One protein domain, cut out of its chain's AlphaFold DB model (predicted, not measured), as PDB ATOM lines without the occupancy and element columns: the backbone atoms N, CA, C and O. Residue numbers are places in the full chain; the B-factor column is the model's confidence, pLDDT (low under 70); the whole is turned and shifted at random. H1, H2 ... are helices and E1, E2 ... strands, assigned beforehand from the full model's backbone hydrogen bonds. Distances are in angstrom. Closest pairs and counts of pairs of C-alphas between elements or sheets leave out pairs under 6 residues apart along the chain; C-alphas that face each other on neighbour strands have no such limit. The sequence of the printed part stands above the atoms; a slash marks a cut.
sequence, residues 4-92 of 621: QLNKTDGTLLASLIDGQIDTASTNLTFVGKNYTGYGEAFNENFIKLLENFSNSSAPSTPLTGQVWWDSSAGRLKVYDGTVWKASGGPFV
ATOM      1  N   GLN A   4      50.819 -18.421  53.278       82.94
ATOM      2  CA  GLN A   4      50.738 -18.188  51.833       82.94
ATOM      3  C   GLN A   4      50.927 -19.487  51.044       82.94
ATOM      4  O   GLN A   4      51.772 -20.309  51.396       82.94
ATOM      5  N   LEU A   5      50.151 -19.653  49.972       81.44
ATOM      6  CA  LEU A   5      50.275 -20.740  49.002       81.44
ATOM      7  C   LEU A   5      50.800 -20.175  47.684       81.44
ATOM      8  O   LEU A   5      50.223 -19.227  47.154       81.44
ATOM      9  N   ASN A   6      51.860 -20.771  47.144       84.25
ATOM     10  CA  ASN A   6      52.450 -20.375  45.866       84.25
ATOM     11  C   ASN A   6      52.160 -21.430  44.793       84.25
ATOM     12  O   ASN A   6      52.079 -22.623  45.091       84.25
ATOM     13  N   LYS A   7      52.029 -20.990  43.541       83.50
ATOM     14  CA  LYS A   7      52.006 -21.869  42.370       83.50
ATOM     15  C   LYS A   7      53.393 -22.470  42.129       83.50
ATOM     16  O   LYS A   7      54.399 -21.998  42.659       83.50
ATOM     17  N   THR A   8      53.456 -23.487  41.273       82.50
ATOM     18  CA  THR A   8      54.710 -24.151  40.878       82.50
ATOM     19  C   THR A   8      55.717 -23.198  40.225       82.50
ATOM     20  O   THR A   8      56.917 -23.417  40.336       82.50
ATOM     21  N   ASP A   9      55.250 -22.116  39.596       81.88
ATOM     22  CA  ASP A   9      56.093 -21.054  39.025       81.88
ATOM     23  C   ASP A   9      56.613 -20.037  40.067       81.88
ATOM     24  O   ASP A   9      57.328 -19.100  39.716       81.88
ATOM     25  N   GLY A  10      56.272 -20.215  41.350       76.19
ATOM     26  CA  GLY A  10      56.682 -19.354  42.460       76.19
ATOM     27  C   GLY A  10      55.784 -18.138  42.706       76.19
ATOM     28  O   GLY A  10      56.020 -17.412  43.672       76.19
ATOM     29  N   THR A  11      54.748 -17.905  41.893       84.00
ATOM     30  CA  THR A  11      53.806 -16.791  42.096       84.00
ATOM     31  C   THR A  11      52.822 -17.070  43.234       84.00
ATOM     32  O   THR A  11      52.400 -18.208  43.444       84.00
ATOM     33  N   LEU A  12      52.436 -16.031  43.985       82.81
ATOM     34  CA  LEU A  12      51.459 -16.161  45.069       82.81
ATOM     35  C   LEU A  12      50.082 -16.525  44.495       82.81
ATOM     36  O   LEU A  12      49.533 -15.792  43.676       82.81
ATOM     37  N   LEU A  13      49.522 -17.648  44.946       82.81
ATOM     38  CA  LEU A  13      48.194 -18.119  44.559       82.81
ATOM     39  C   LEU A  13      47.113 -17.543  45.478       82.81
ATOM     40  O   LEU A  13      46.148 -16.964  44.994       82.81
ATOM     41  N   ALA A  14      47.283 -17.702  46.792       81.81
ATOM     42  CA  ALA A  14      46.333 -17.242  47.803       81.81
ATOM     43  C   ALA A  14      47.002 -17.103  49.183       81.81
ATOM     44  O   ALA A  14      48.011 -17.752  49.470       81.81
ATOM     45  N   SER A  15      46.426 -16.276  50.061       81.06
ATOM     46  CA  SER A  15      46.835 -16.142  51.468       81.06
ATOM     47  C   SER A  15      45.696 -16.596  52.376       81.06
ATOM     48  O   SER A  15      44.649 -15.953  52.408       81.06
ATOM     49  N   LEU A  16      45.897 -17.673  53.137       82.12
ATOM     50  CA  LEU A  16      44.857 -18.255  53.985       82.12
ATOM     51  C   LEU A  16      44.890 -17.725  55.412       82.12
ATOM     52  O   LEU A  16      45.919 -17.771  56.087       82.12
ATOM     53  N   ILE A  17      43.727 -17.277  55.882       76.50
ATOM     54  CA  ILE A  17      43.493 -16.770  57.237       76.50
ATOM     55  C   ILE A  17      43.087 -17.934  58.166       76.50
ATOM     56  O   ILE A  17      42.524 -18.935  57.728       76.50
ATOM     57  N   ASP A  18      43.415 -17.814  59.455       77.19
ATOM     58  CA  ASP A  18      43.085 -18.794  60.506       77.19
ATOM     59  C   ASP A  18      41.560 -19.014  60.589       77.19
ATOM     60  O   ASP A  18      40.796 -18.048  60.604       77.19
ATOM     61  N   GLY A  19      41.115 -20.272  60.635       77.31
ATOM     62  CA  GLY A  19      39.704 -20.650  60.773       77.31
ATOM     63  C   GLY A  19      38.813 -20.496  59.529       77.31
ATOM     64  O   GLY A  19      37.603 -20.659  59.658       77.31
ATOM     65  N   GLN A  20      39.361 -20.194  58.344       79.88
ATOM     66  CA  GLN A  20      38.605 -20.036  57.086       79.88
ATOM     67  C   GLN A  20      39.088 -21.002  55.990       79.88
ATOM     68  O   GLN A  20      40.205 -21.520  56.053       79.88
ATOM     69  N   ILE A  21      38.253 -21.223  54.972       81.06
ATOM     70  CA  ILE A  21      38.601 -21.955  53.742       81.06
ATOM     71  C   ILE A  21      38.622 -21.006  52.539       81.06
ATOM     72  O   ILE A  21      37.931 -19.990  52.542       81.06
ATOM     73  N   ASP A  22      39.388 -21.357  51.508       83.38
ATOM     74  CA  ASP A  22      39.382 -20.684  50.208       83.38
ATOM     75  C   ASP A  22      38.896 -21.651  49.123       83.38
ATOM     76  O   ASP A  22      39.517 -22.683  48.868       83.38
ATOM     77  N   THR A  23      37.768 -21.309  48.501       81.38
ATOM     78  CA  THR A  23      37.140 -22.029  47.379       81.38
ATOM     79  C   THR A  23      37.081 -21.188  46.102       81.38
ATOM     80  O   THR A  23      36.533 -21.637  45.096       81.38
ATOM     81  N   ALA A  24      37.605 -19.958  46.134       80.62
ATOM     82  CA  ALA A  24      37.507 -19.011  45.030       80.62
ATOM     83  C   ALA A  24      38.773 -19.008  44.168       80.62
ATOM     84  O   ALA A  24      38.683 -18.876  42.949       80.62
ATOM     85  N   SER A  25      39.951 -19.183  44.777       81.25
ATOM     86  CA  SER A  25      41.226 -19.051  44.059       81.25
ATOM     87  C   SER A  25      41.527 -20.217  43.110       81.25
ATOM     88  O   SER A  25      42.227 -20.025  42.119       81.25
ATOM     89  N   THR A  26      41.019 -21.423  43.394       84.75
ATOM     90  CA  THR A  26      41.157 -22.601  42.519       84.75
ATOM     91  C   THR A  26      39.955 -23.530  42.630       84.75
ATOM     92  O   THR A  26      39.127 -23.388  43.526       84.75
ATOM     93  N   ASN A  27      39.897 -24.547  41.768       85.69
ATOM     94  CA  ASN A  27      38.905 -25.618  41.875       85.69
ATOM     95  C   ASN A  27      39.151 -26.613  43.031       85.69
ATOM     96  O   ASN A  27      38.312 -27.493  43.262       85.69
ATOM     97  N   LEU A  28      40.264 -26.475  43.759       87.06
ATOM     98  CA  LEU A  28      40.523 -27.168  45.019       87.06
ATOM     99  C   LEU A  28      40.242 -26.241  46.204       87.06
ATOM    100  O   LEU A  28      40.521 -25.045  46.161       87.06
ATOM    101  N   THR A  29      39.715 -26.818  47.279       86.31
ATOM    102  CA  THR A  29      39.427 -26.095  48.517       86.31
ATOM    103  C   THR A  29      40.679 -26.043  49.384       86.31
ATOM    104  O   THR A  29      41.121 -27.075  49.892       86.31
ATOM    105  N   PHE A  30      41.257 -24.867  49.603       87.25
ATOM    106  CA  PHE A  30      42.371 -24.718  50.541       87.25
ATOM    107  C   PHE A  30      41.855 -24.442  51.953       87.25
ATOM    108  O   PHE A  30      40.870 -23.729  52.134       87.25
ATOM    109  N   VAL A  31      42.514 -25.005  52.971       83.75
ATOM    110  CA  VAL A  31      42.008 -24.995  54.352       83.75
ATOM    111  C   VAL A  31      42.962 -24.283  55.308       83.75
ATOM    112  O   VAL A  31      44.121 -24.667  55.446       83.75
ATOM    113  N   GLY A  32      42.478 -23.252  56.002       81.94
ATOM    114  CA  GLY A  32      43.248 -22.482  56.975       81.94
ATOM    115  C   GLY A  32      43.547 -23.271  58.252       81.94
ATOM    116  O   GLY A  32      42.900 -24.273  58.564       81.94
ATOM    117  N   LYS A  33      44.538 -22.810  59.024       77.94
ATOM    118  CA  LYS A  33      44.869 -23.422  60.321       77.94
ATOM    119  C   LYS A  33      43.622 -23.405  61.229       77.94
ATOM    120  O   LYS A  33      42.817 -22.488  61.139       77.94
ATOM    121  N   ASN A  34      43.444 -24.437  62.056       77.38
ATOM    122  CA  ASN A  34      42.330 -24.582  63.011       77.38
ATOM    123  C   ASN A  34      40.896 -24.612  62.424       77.38
ATOM    124  O   ASN A  34      39.940 -24.430  63.175       77.38
ATOM    125  N   TYR A  35      40.706 -24.870  61.123       81.25
ATOM    126  CA  TYR A  35      39.363 -25.019  60.547       81.25
ATOM    127  C   TYR A  35      38.672 -26.323  60.997       81.25
ATOM    128  O   TYR A  35      39.136 -27.434  60.719       81.25
ATOM    129  N   THR A  36      37.527 -26.188  61.669       72.44
ATOM    130  CA  THR A  36      36.637 -27.291  62.065       72.44
ATOM    131  C   THR A  36      35.892 -27.826  60.837       72.44
ATOM    132  O   THR A  36      34.798 -27.374  60.525       72.44
ATOM    133  N   GLY A  37      36.526 -28.749  60.112       79.56
ATOM    134  CA  GLY A  37      36.035 -29.309  58.839       79.56
ATOM    135  C   GLY A  37      37.144 -29.737  57.866       79.56
ATOM    136  O   GLY A  37      36.862 -30.168  56.753       79.56
ATOM    137  N   TYR A  38      38.417 -29.633  58.278       81.88
ATOM    138  CA  TYR A  38      39.588 -29.949  57.450       81.88
ATOM    139  C   TYR A  38      39.525 -31.319  56.759       81.88
ATOM    140  O   TYR A  38      39.834 -31.414  55.576       81.88
ATOM    141  N   GLY A  39      39.116 -32.370  57.479       79.94
ATOM    142  CA  GLY A  39      39.152 -33.738  56.953       79.94
ATOM    143  C   GLY A  39      38.263 -33.957  55.725       79.94
ATOM    144  O   GLY A  39      38.657 -34.679  54.816       79.94
ATOM    145  N   GLU A  40      37.098 -33.311  55.675       83.06
ATOM    146  CA  GLU A  40      36.160 -33.422  54.552       83.06
ATOM    147  C   GLU A  40      36.688 -32.666  53.327       83.06
ATOM    148  O   GLU A  40      36.961 -33.277  52.295       83.06
ATOM    149  N   ALA A  41      36.965 -31.367  53.480       82.75
ATOM    150  CA  ALA A  41      37.459 -30.521  52.393       82.75
ATOM    151  C   ALA A  41      38.784 -31.028  51.788       82.75
ATOM    152  O   ALA A  41      39.013 -30.908  50.584       82.75
ATOM    153  N   PHE A  42      39.663 -31.614  52.607       84.94
ATOM    154  CA  PHE A  42      40.929 -32.171  52.137       84.94
ATOM    155  C   PHE A  42      40.744 -33.486  51.361       84.94
ATOM    156  O   PHE A  42      41.378 -33.670  50.323       84.94
ATOM    157  N   ASN A  43      39.852 -34.378  51.807       85.38
ATOM    158  CA  ASN A  43      39.581 -35.635  51.101       85.38
ATOM    159  C   ASN A  43      38.854 -35.412  49.767       85.38
ATOM    160  O   ASN A  43      39.197 -36.056  48.777       85.38
ATOM    161  N   GLU A  44      37.917 -34.465  49.695       86.31
ATOM    162  CA  GLU A  44      37.235 -34.124  48.438       86.31
ATOM    163  C   GLU A  44      38.192 -33.609  47.360       86.31
ATOM    164  O   GLU A  44      38.012 -33.892  46.175       86.31
ATOM    165  N   ASN A  45      39.247 -32.888  47.748       87.69
ATOM    166  CA  ASN A  45      40.280 -32.468  46.805       87.69
ATOM    167  C   ASN A  45      40.989 -33.660  46.152       87.69
ATOM    168  O   ASN A  45      41.267 -33.611  44.956       87.69
ATOM    169  N   PHE A  46      41.252 -34.740  46.898       86.81
ATOM    170  CA  PHE A  46      41.842 -35.949  46.317       86.81
ATOM    171  C   PHE A  46      40.893 -36.647  45.348       86.81
ATOM    172  O   PHE A  46      41.357 -37.140  44.326       86.81
ATOM    173  N   ILE A  47      39.587 -36.646  45.624       86.19
ATOM    174  CA  ILE A  47      38.582 -37.196  44.704       86.19
ATOM    175  C   ILE A  47      38.572 -36.385  43.406       86.19
ATOM    176  O   ILE A  47      38.750 -36.948  42.328       86.19
ATOM    177  N   LYS A  48      38.491 -35.051  43.509       86.94
ATOM    178  CA  LYS A  48      38.561 -34.150  42.347       86.94
ATOM    179  C   LYS A  48      39.831 -34.371  41.529       86.94
ATOM    180  O   LYS A  48      39.767 -34.371  40.306       86.94
ATOM    181  N   LEU A  49      40.978 -34.577  42.172       87.25
ATOM    182  CA  LEU A  49      42.230 -34.859  41.468       87.25
ATOM    183  C   LEU A  49      42.232 -36.246  40.810       87.25
ATOM    184  O   LEU A  49      42.631 -36.356  39.655       87.25
ATOM    185  N   LEU A  50      41.758 -37.285  41.505       88.50
ATOM    186  CA  LEU A  50      41.714 -38.661  40.996       88.50
ATOM    187  C   LEU A  50      40.811 -38.782  39.761       88.50
ATOM    188  O   LEU A  50      41.137 -39.479  38.802       88.50
ATOM    189  N   GLU A  51      39.695 -38.063  39.772       88.62
ATOM    190  CA  GLU A  51      38.720 -38.042  38.685       88.62
ATOM    191  C   GLU A  51      39.056 -37.001  37.612       88.62
ATOM    192  O   GLU A  51      38.306 -36.849  36.650       88.62
ATOM    193  N   ASN A  52      40.173 -36.277  37.755       90.19
ATOM    194  CA  ASN A  52      40.551 -35.172  36.875       90.19
ATOM    195  C   ASN A  52      39.392 -34.173  36.711       90.19
ATOM    196  O   ASN A  52      38.999 -33.846  35.596       90.19
ATOM    197  N   PHE A  53      38.788 -33.750  37.819       90.50
ATOM    198  CA  PHE A  53      37.668 -32.810  37.883       90.50
ATOM    199  C   PHE A  53      36.476 -33.199  36.992       90.50
ATOM    200  O   PHE A  53      35.819 -32.322  36.433       90.50
ATOM    201  N   SER A  54      36.213 -34.504  36.845       89.06
ATOM    202  CA  SER A  54      35.155 -35.049  35.986       89.06
ATOM    203  C   SER A  54      33.803 -34.371  36.215       89.06
ATOM    204  O   SER A  54      33.211 -34.459  37.291       89.06
ATOM    205  N   ASN A  55      33.311 -33.674  35.192       86.88
ATOM    206  CA  ASN A  55      32.021 -32.986  35.210       86.88
ATOM    207  C   ASN A  55      31.588 -32.659  33.770       86.88
ATOM    208  O   ASN A  55      32.420 -32.628  32.864       86.88
ATOM    209  N   SER A  56      30.300 -32.397  33.554       84.31
ATOM    210  CA  SER A  56      29.777 -31.908  32.274       84.31
ATOM    211  C   SER A  56      30.092 -30.429  32.041       84.31
ATOM    212  O   SER A  56      30.148 -29.982  30.899       84.31
ATOM    213  N   SER A  57      30.308 -29.664  33.115       86.19
ATOM    214  CA  SER A  57      30.728 -28.264  33.048       86.19
ATOM    215  C   SER A  57      32.210 -28.130  33.368       86.19
ATOM    216  O   SER A  57      32.710 -28.757  34.301       86.19
ATOM    217  N   ALA A  58      32.898 -27.281  32.609       84.81
ATOM    218  CA  ALA A  58      34.311 -27.025  32.824       84.81
ATOM    219  C   ALA A  58      34.567 -26.441  34.232       84.81
ATOM    220  O   ALA A  58      33.761 -25.638  34.715       84.81
ATOM    221  N   PRO A  59      35.697 -26.789  34.874       87.94
ATOM    222  CA  PRO A  59      36.125 -26.158  36.117       87.94
ATOM    223  C   PRO A  59      36.181 -24.627  35.973       87.94
ATOM    224  O   PRO A  59      36.698 -24.109  34.985       87.94
ATOM    225  N   SER A  60      35.611 -23.907  36.944       82.88
ATOM    226  CA  SER A  60      35.323 -22.464  36.858       82.88
ATOM    227  C   SER A  60      36.516 -21.535  37.099       82.88
ATOM    228  O   SER A  60      36.498 -20.394  36.645       82.88
ATOM    229  N   THR A  61      37.546 -22.000  37.807       84.19
ATOM    230  CA  THR A  61      38.752 -21.232  38.148       84.19
ATOM    231  C   THR A  61      39.988 -22.103  37.925       84.19
ATOM    232  O   THR A  61      40.713 -22.427  38.873       84.19
ATOM    233  N   PRO A  62      40.208 -22.549  36.671       86.88
ATOM    234  CA  PRO A  62      41.237 -23.520  36.393       86.88
ATOM    235  C   PRO A  62      42.622 -22.888  36.420       86.88
ATOM    236  O   PRO A  62      42.818 -21.733  36.035       86.88
ATOM    237  N   LEU A  63      43.607 -23.676  36.830       85.69
ATOM    238  CA  LEU A  63      45.008 -23.318  36.648       85.69
ATOM    239  C   LEU A  63      45.516 -23.849  35.306       85.69
ATOM    240  O   LEU A  63      45.087 -24.900  34.832       85.69
ATOM    241  N   THR A  64      46.445 -23.129  34.678       84.62
ATOM    242  CA  THR A  64      47.125 -23.599  33.462       84.62
ATOM    243  C   THR A  64      47.759 -24.967  33.706       84.62
ATOM    244  O   THR A  64      48.463 -25.159  34.696       84.62
ATOM    245  N   GLY A  65      47.496 -25.919  32.810       84.19
ATOM    246  CA  GLY A  65      47.921 -27.313  32.941       84.19
ATOM    247  C   GLY A  65      46.954 -28.203  33.727       84.19
ATOM    248  O   GLY A  65      47.187 -29.406  33.821       84.19
ATOM    249  N   GLN A  66      45.857 -27.658  34.263       87.94
ATOM    250  CA  GLN A  66      44.822 -28.470  34.894       87.94
ATOM    251  C   GLN A  66      44.157 -29.390  33.871       87.94
ATOM    252  O   GLN A  66      43.936 -29.024  32.714       87.94
ATOM    253  N   VAL A  67      43.825 -30.587  34.339       89.12
ATOM    254  CA  VAL A  67      43.148 -31.633  33.580       89.12
ATOM    255  C   VAL A  67      41.671 -31.682  33.950       89.12
ATOM    256  O   VAL A  67      41.309 -31.537  35.116       89.12
ATOM    257  N   TRP A  68      40.831 -31.877  32.938       90.56
ATOM    258  CA  TRP A  68      39.388 -32.023  33.067       90.56
ATOM    259  C   TRP A  68      38.911 -33.190  32.213       90.56
ATOM    260  O   TRP A  68      39.105 -33.199  30.994       90.56
ATOM    261  N   TRP A  69      38.270 -34.174  32.832       89.12
ATOM    262  CA  TRP A  69      37.488 -35.157  32.097       89.12
ATOM    263  C   TRP A  69      36.104 -34.583  31.773       89.12
ATOM    264  O   TRP A  69      35.232 -34.489  32.638       89.12
ATOM    265  N   ASP A  70      35.901 -34.203  30.513       87.62
ATOM    266  CA  ASP A  70      34.597 -33.752  30.036       87.62
ATOM    267  C   ASP A  70      33.694 -34.969  29.822       87.62
ATOM    268  O   ASP A  70      33.814 -35.689  28.824       87.62
ATOM    269  N   SER A  71      32.783 -35.197  30.767       83.50
ATOM    270  CA  SER A  71      31.871 -36.340  30.722       83.50
ATOM    271  C   SER A  71      30.831 -36.241  29.600       83.50
ATOM    272  O   SER A  71      30.258 -37.263  29.232       83.50
ATOM    273  N   SER A  72      30.625 -35.058  29.004       83.88
ATOM    274  CA  SER A  72      29.740 -34.885  27.843       83.88
ATOM    275  C   SER A  72      30.415 -35.284  26.527       83.88
ATOM    276  O   SER A  72      29.780 -35.883  25.660       83.88
ATOM    277  N   ALA A  73      31.715 -35.000  26.390       77.62
ATOM    278  CA  ALA A  73      32.501 -35.296  25.190       77.62
ATOM    279  C   ALA A  73      33.267 -36.631  25.263       77.62
ATOM    280  O   ALA A  73      33.809 -37.076  24.249       77.62
ATOM    281  N   GLY A  74      33.354 -37.253  26.446       80.00
ATOM    282  CA  GLY A  74      34.103 -38.495  26.674       80.00
ATOM    283  C   GLY A  74      35.603 -38.349  26.399       80.00
ATOM    284  O   GLY A  74      36.237 -39.262  25.865       80.00
ATOM    285  N   ARG A  75      36.162 -37.162  26.665       81.25
ATOM    286  CA  ARG A  75      37.537 -36.789  26.304       81.25
ATOM    287  C   ARG A  75      38.213 -36.080  27.472       81.25
ATOM    288  O   ARG A  75      37.628 -35.188  28.084       81.25
ATOM    289  N   LEU A  76      39.482 -36.415  27.702       85.38
ATOM    290  CA  LEU A  76      40.355 -35.646  28.580       85.38
ATOM    291  C   LEU A  76      40.738 -34.335  27.884       85.38
ATOM    292  O   LEU A  76      41.230 -34.337  26.749       85.38
ATOM    293  N   LYS A  77      40.515 -33.223  28.576       87.88
ATOM    294  CA  LYS A  77      40.908 -31.887  28.147       87.88
ATOM    295  C   LYS A  77      41.945 -31.312  29.105       87.88
ATOM    296  O   LYS A  77      41.921 -31.596  30.300       87.88
ATOM    297  N   VAL A  78      42.841 -30.490  28.572       87.69
ATOM    298  CA  VAL A  78      43.857 -29.760  29.340       87.69
ATOM    299  C   VAL A  78      43.629 -28.268  29.143       87.69
ATOM    300  O   VAL A  78      43.377 -27.823  28.019       87.69
ATOM    301  N   TYR A  79      43.678 -27.498  30.228       87.00
ATOM    302  CA  TYR A  79      43.554 -26.046  30.168       87.00
ATOM    303  C   TYR A  79      44.894 -25.418  29.784       87.00
ATOM    304  O   TYR A  79      45.882 -25.567  30.504       87.00
ATOM    305  N   ASP A  80      44.941 -24.703  28.662       78.94
ATOM    306  CA  ASP A  80      46.178 -24.100  28.145       78.94
ATOM    307  C   ASP A  80      46.471 -22.693  28.696       78.94
ATOM    308  O   ASP A  80      47.432 -22.048  28.283       78.94
ATOM    309  N   GLY A  81      45.654 -22.222  29.644       80.31
ATOM    310  CA  GLY A  81      45.706 -20.866  30.195       80.31
ATOM    311  C   GLY A  81      44.672 -19.914  29.590       80.31
ATOM    312  O   GLY A  81      44.475 -18.827  30.126       80.31
ATOM    313  N   THR A  82      43.987 -20.321  28.516       79.44
ATOM    314  CA  THR A  82      42.883 -19.557  27.913       79.44
ATOM    315  C   THR A  82      41.655 -20.418  27.634       79.44
ATOM    316  O   THR A  82      40.541 -20.021  27.978       79.44
ATOM    317  N   VAL A  83      41.839 -21.615  27.069       81.75
ATOM    318  CA  VAL A  83      40.765 -22.528  26.661       81.75
ATOM    319  C   VAL A  83      41.084 -23.979  27.034       81.75
ATOM    320  O   VAL A  83      42.234 -24.373  27.224       81.75
ATOM    321  N   TRP A  84      40.042 -24.804  27.123       83.19
ATOM    322  CA  TRP A  84      40.168 -26.250  27.298       83.19
ATOM    323  C   TRP A  84      40.375 -26.939  25.942       83.19
ATOM    324  O   TRP A  84      39.476 -26.915  25.100       83.19
ATOM    325  N   LYS A  85      41.529 -27.583  25.733       77.81
ATOM    326  CA  LYS A  85      41.858 -28.321  24.497       77.81
ATOM    327  C   LYS A  85      41.774 -29.829  24.699       77.81
ATOM    328  O   LYS A  85      42.178 -30.334  25.741       77.81
ATOM    329  N   ALA A  86      41.267 -30.552  23.697       77.75
ATOM    330  CA  ALA A  86      41.251 -32.015  23.698       77.75
ATOM    331  C   ALA A  86      42.657 -32.570  23.422       77.75
ATOM    332  O   ALA A  86      43.328 -32.122  22.496       77.75
ATOM    333  N   SER A  87      43.089 -33.556  24.205       72.94
ATOM    334  CA  SER A  87      44.400 -34.186  24.028       72.94
ATOM    335  C   SER A  87      44.344 -35.273  22.938       72.94
ATOM    336  O   SER A  87      43.719 -36.310  23.157       72.94
ATOM    337  N   GLY A  88      44.998 -35.056  21.783       69.19
ATOM    338  CA  GLY A  88      45.376 -36.117  20.823       69.19
ATOM    339  C   GLY A  88      44.435 -36.445  19.643       69.19
ATOM    340  O   GLY A  88      44.273 -37.621  19.331       69.19
ATOM    341  N   GLY A  89      43.817 -35.465  18.966       72.06
ATOM    342  CA  GLY A  89      43.020 -35.694  17.739       72.06
ATOM    343  C   GLY A  89      43.539 -34.923  16.510       72.06
ATOM    344  O   GLY A  89      44.104 -33.847  16.700       72.06
ATOM    345  N   PRO A  90      43.346 -35.427  15.268       76.75
ATOM    346  CA  PRO A  90      43.764 -34.725  14.053       76.75
ATOM    347  C   PRO A  90      42.934 -33.459  13.828       76.75
ATOM    348  O   PRO A  90      41.742 -33.412  14.144       76.75
ATOM    349  N   PHE A  91      43.539 -32.448  13.213       80.75
ATOM    350  CA  PHE A  91      42.811 -31.254  12.801       80.75
ATOM    351  C   PHE A  91      41.982 -31.544  11.550       80.75
ATOM    352  O   PHE A  91      42.501 -32.070  10.568       80.75
ATOM    353  N   VAL A  92      40.706 -31.157  11.553       83.44
ATOM    354  CA  VAL A  92      39.811 -31.308  10.396       83.44
ATOM    355  C   VAL A  92      39.251 -29.940  10.023       83.44
ATOM    356  O   VAL A  92      38.335 -29.445  10.674       83.44
TER     357      VAL A  92
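What this domain is: This is residues 4 to 92 of the 621 residues of an uncharacterized protein of Flavobacteriales bacterium TMED228 (UniProt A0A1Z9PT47). This model has little regular structure: in one half of an elongated outline the looped residues 17 to 37 lie between hairpin E1-E2 and helix H1, and the other half holds the small antiparallel sheet E3-E4-E5. The printed part has 89 residues, only 33 in named elements, class mixed, in the order E1, E2, H1, E3, E4, E5. It is only just loose, close to compact, with radius of gyration of the C-alphas 15.0 A and spans 52 by 27 by 16 A.

How they stand to each other: Start at E1, residues 4 to 6, in an antiparallel hairpin with E2, residues 12 to 16; N 5 and O 14 are 2.9 A apart. H1, residues 38 to 50, is apart from E1; 8 of its 9 O i to N i+4 pairs are within hydrogen-bond range. E3, residues 67 to 70, E4, residues 75 to 79, and E5, residues 84 to 86, form a meander, each strand the antiparallel neighbour of the one before; find N 68 and O 77 at 2.9 A, N 78 and O 85 at 2.9 A. H1 is not on this sheet.

Where its parts are: Find C-alpha 4 at (50.738, -18.188, 51.833), where E1 begins. H1 runs 18.7 A from C-alpha 38 at (39.588, -29.949, 57.450). E5 ends at C-alpha 86, (41.251, -32.015, 23.698).

The domain as a whole: The farthest C-alphas, Asn 34 and Val 92, are 53.1 A apart. The printed part has no cut; links E2 to H1 and H1 to E3 are long. Residue 88 is under pLDDT 70.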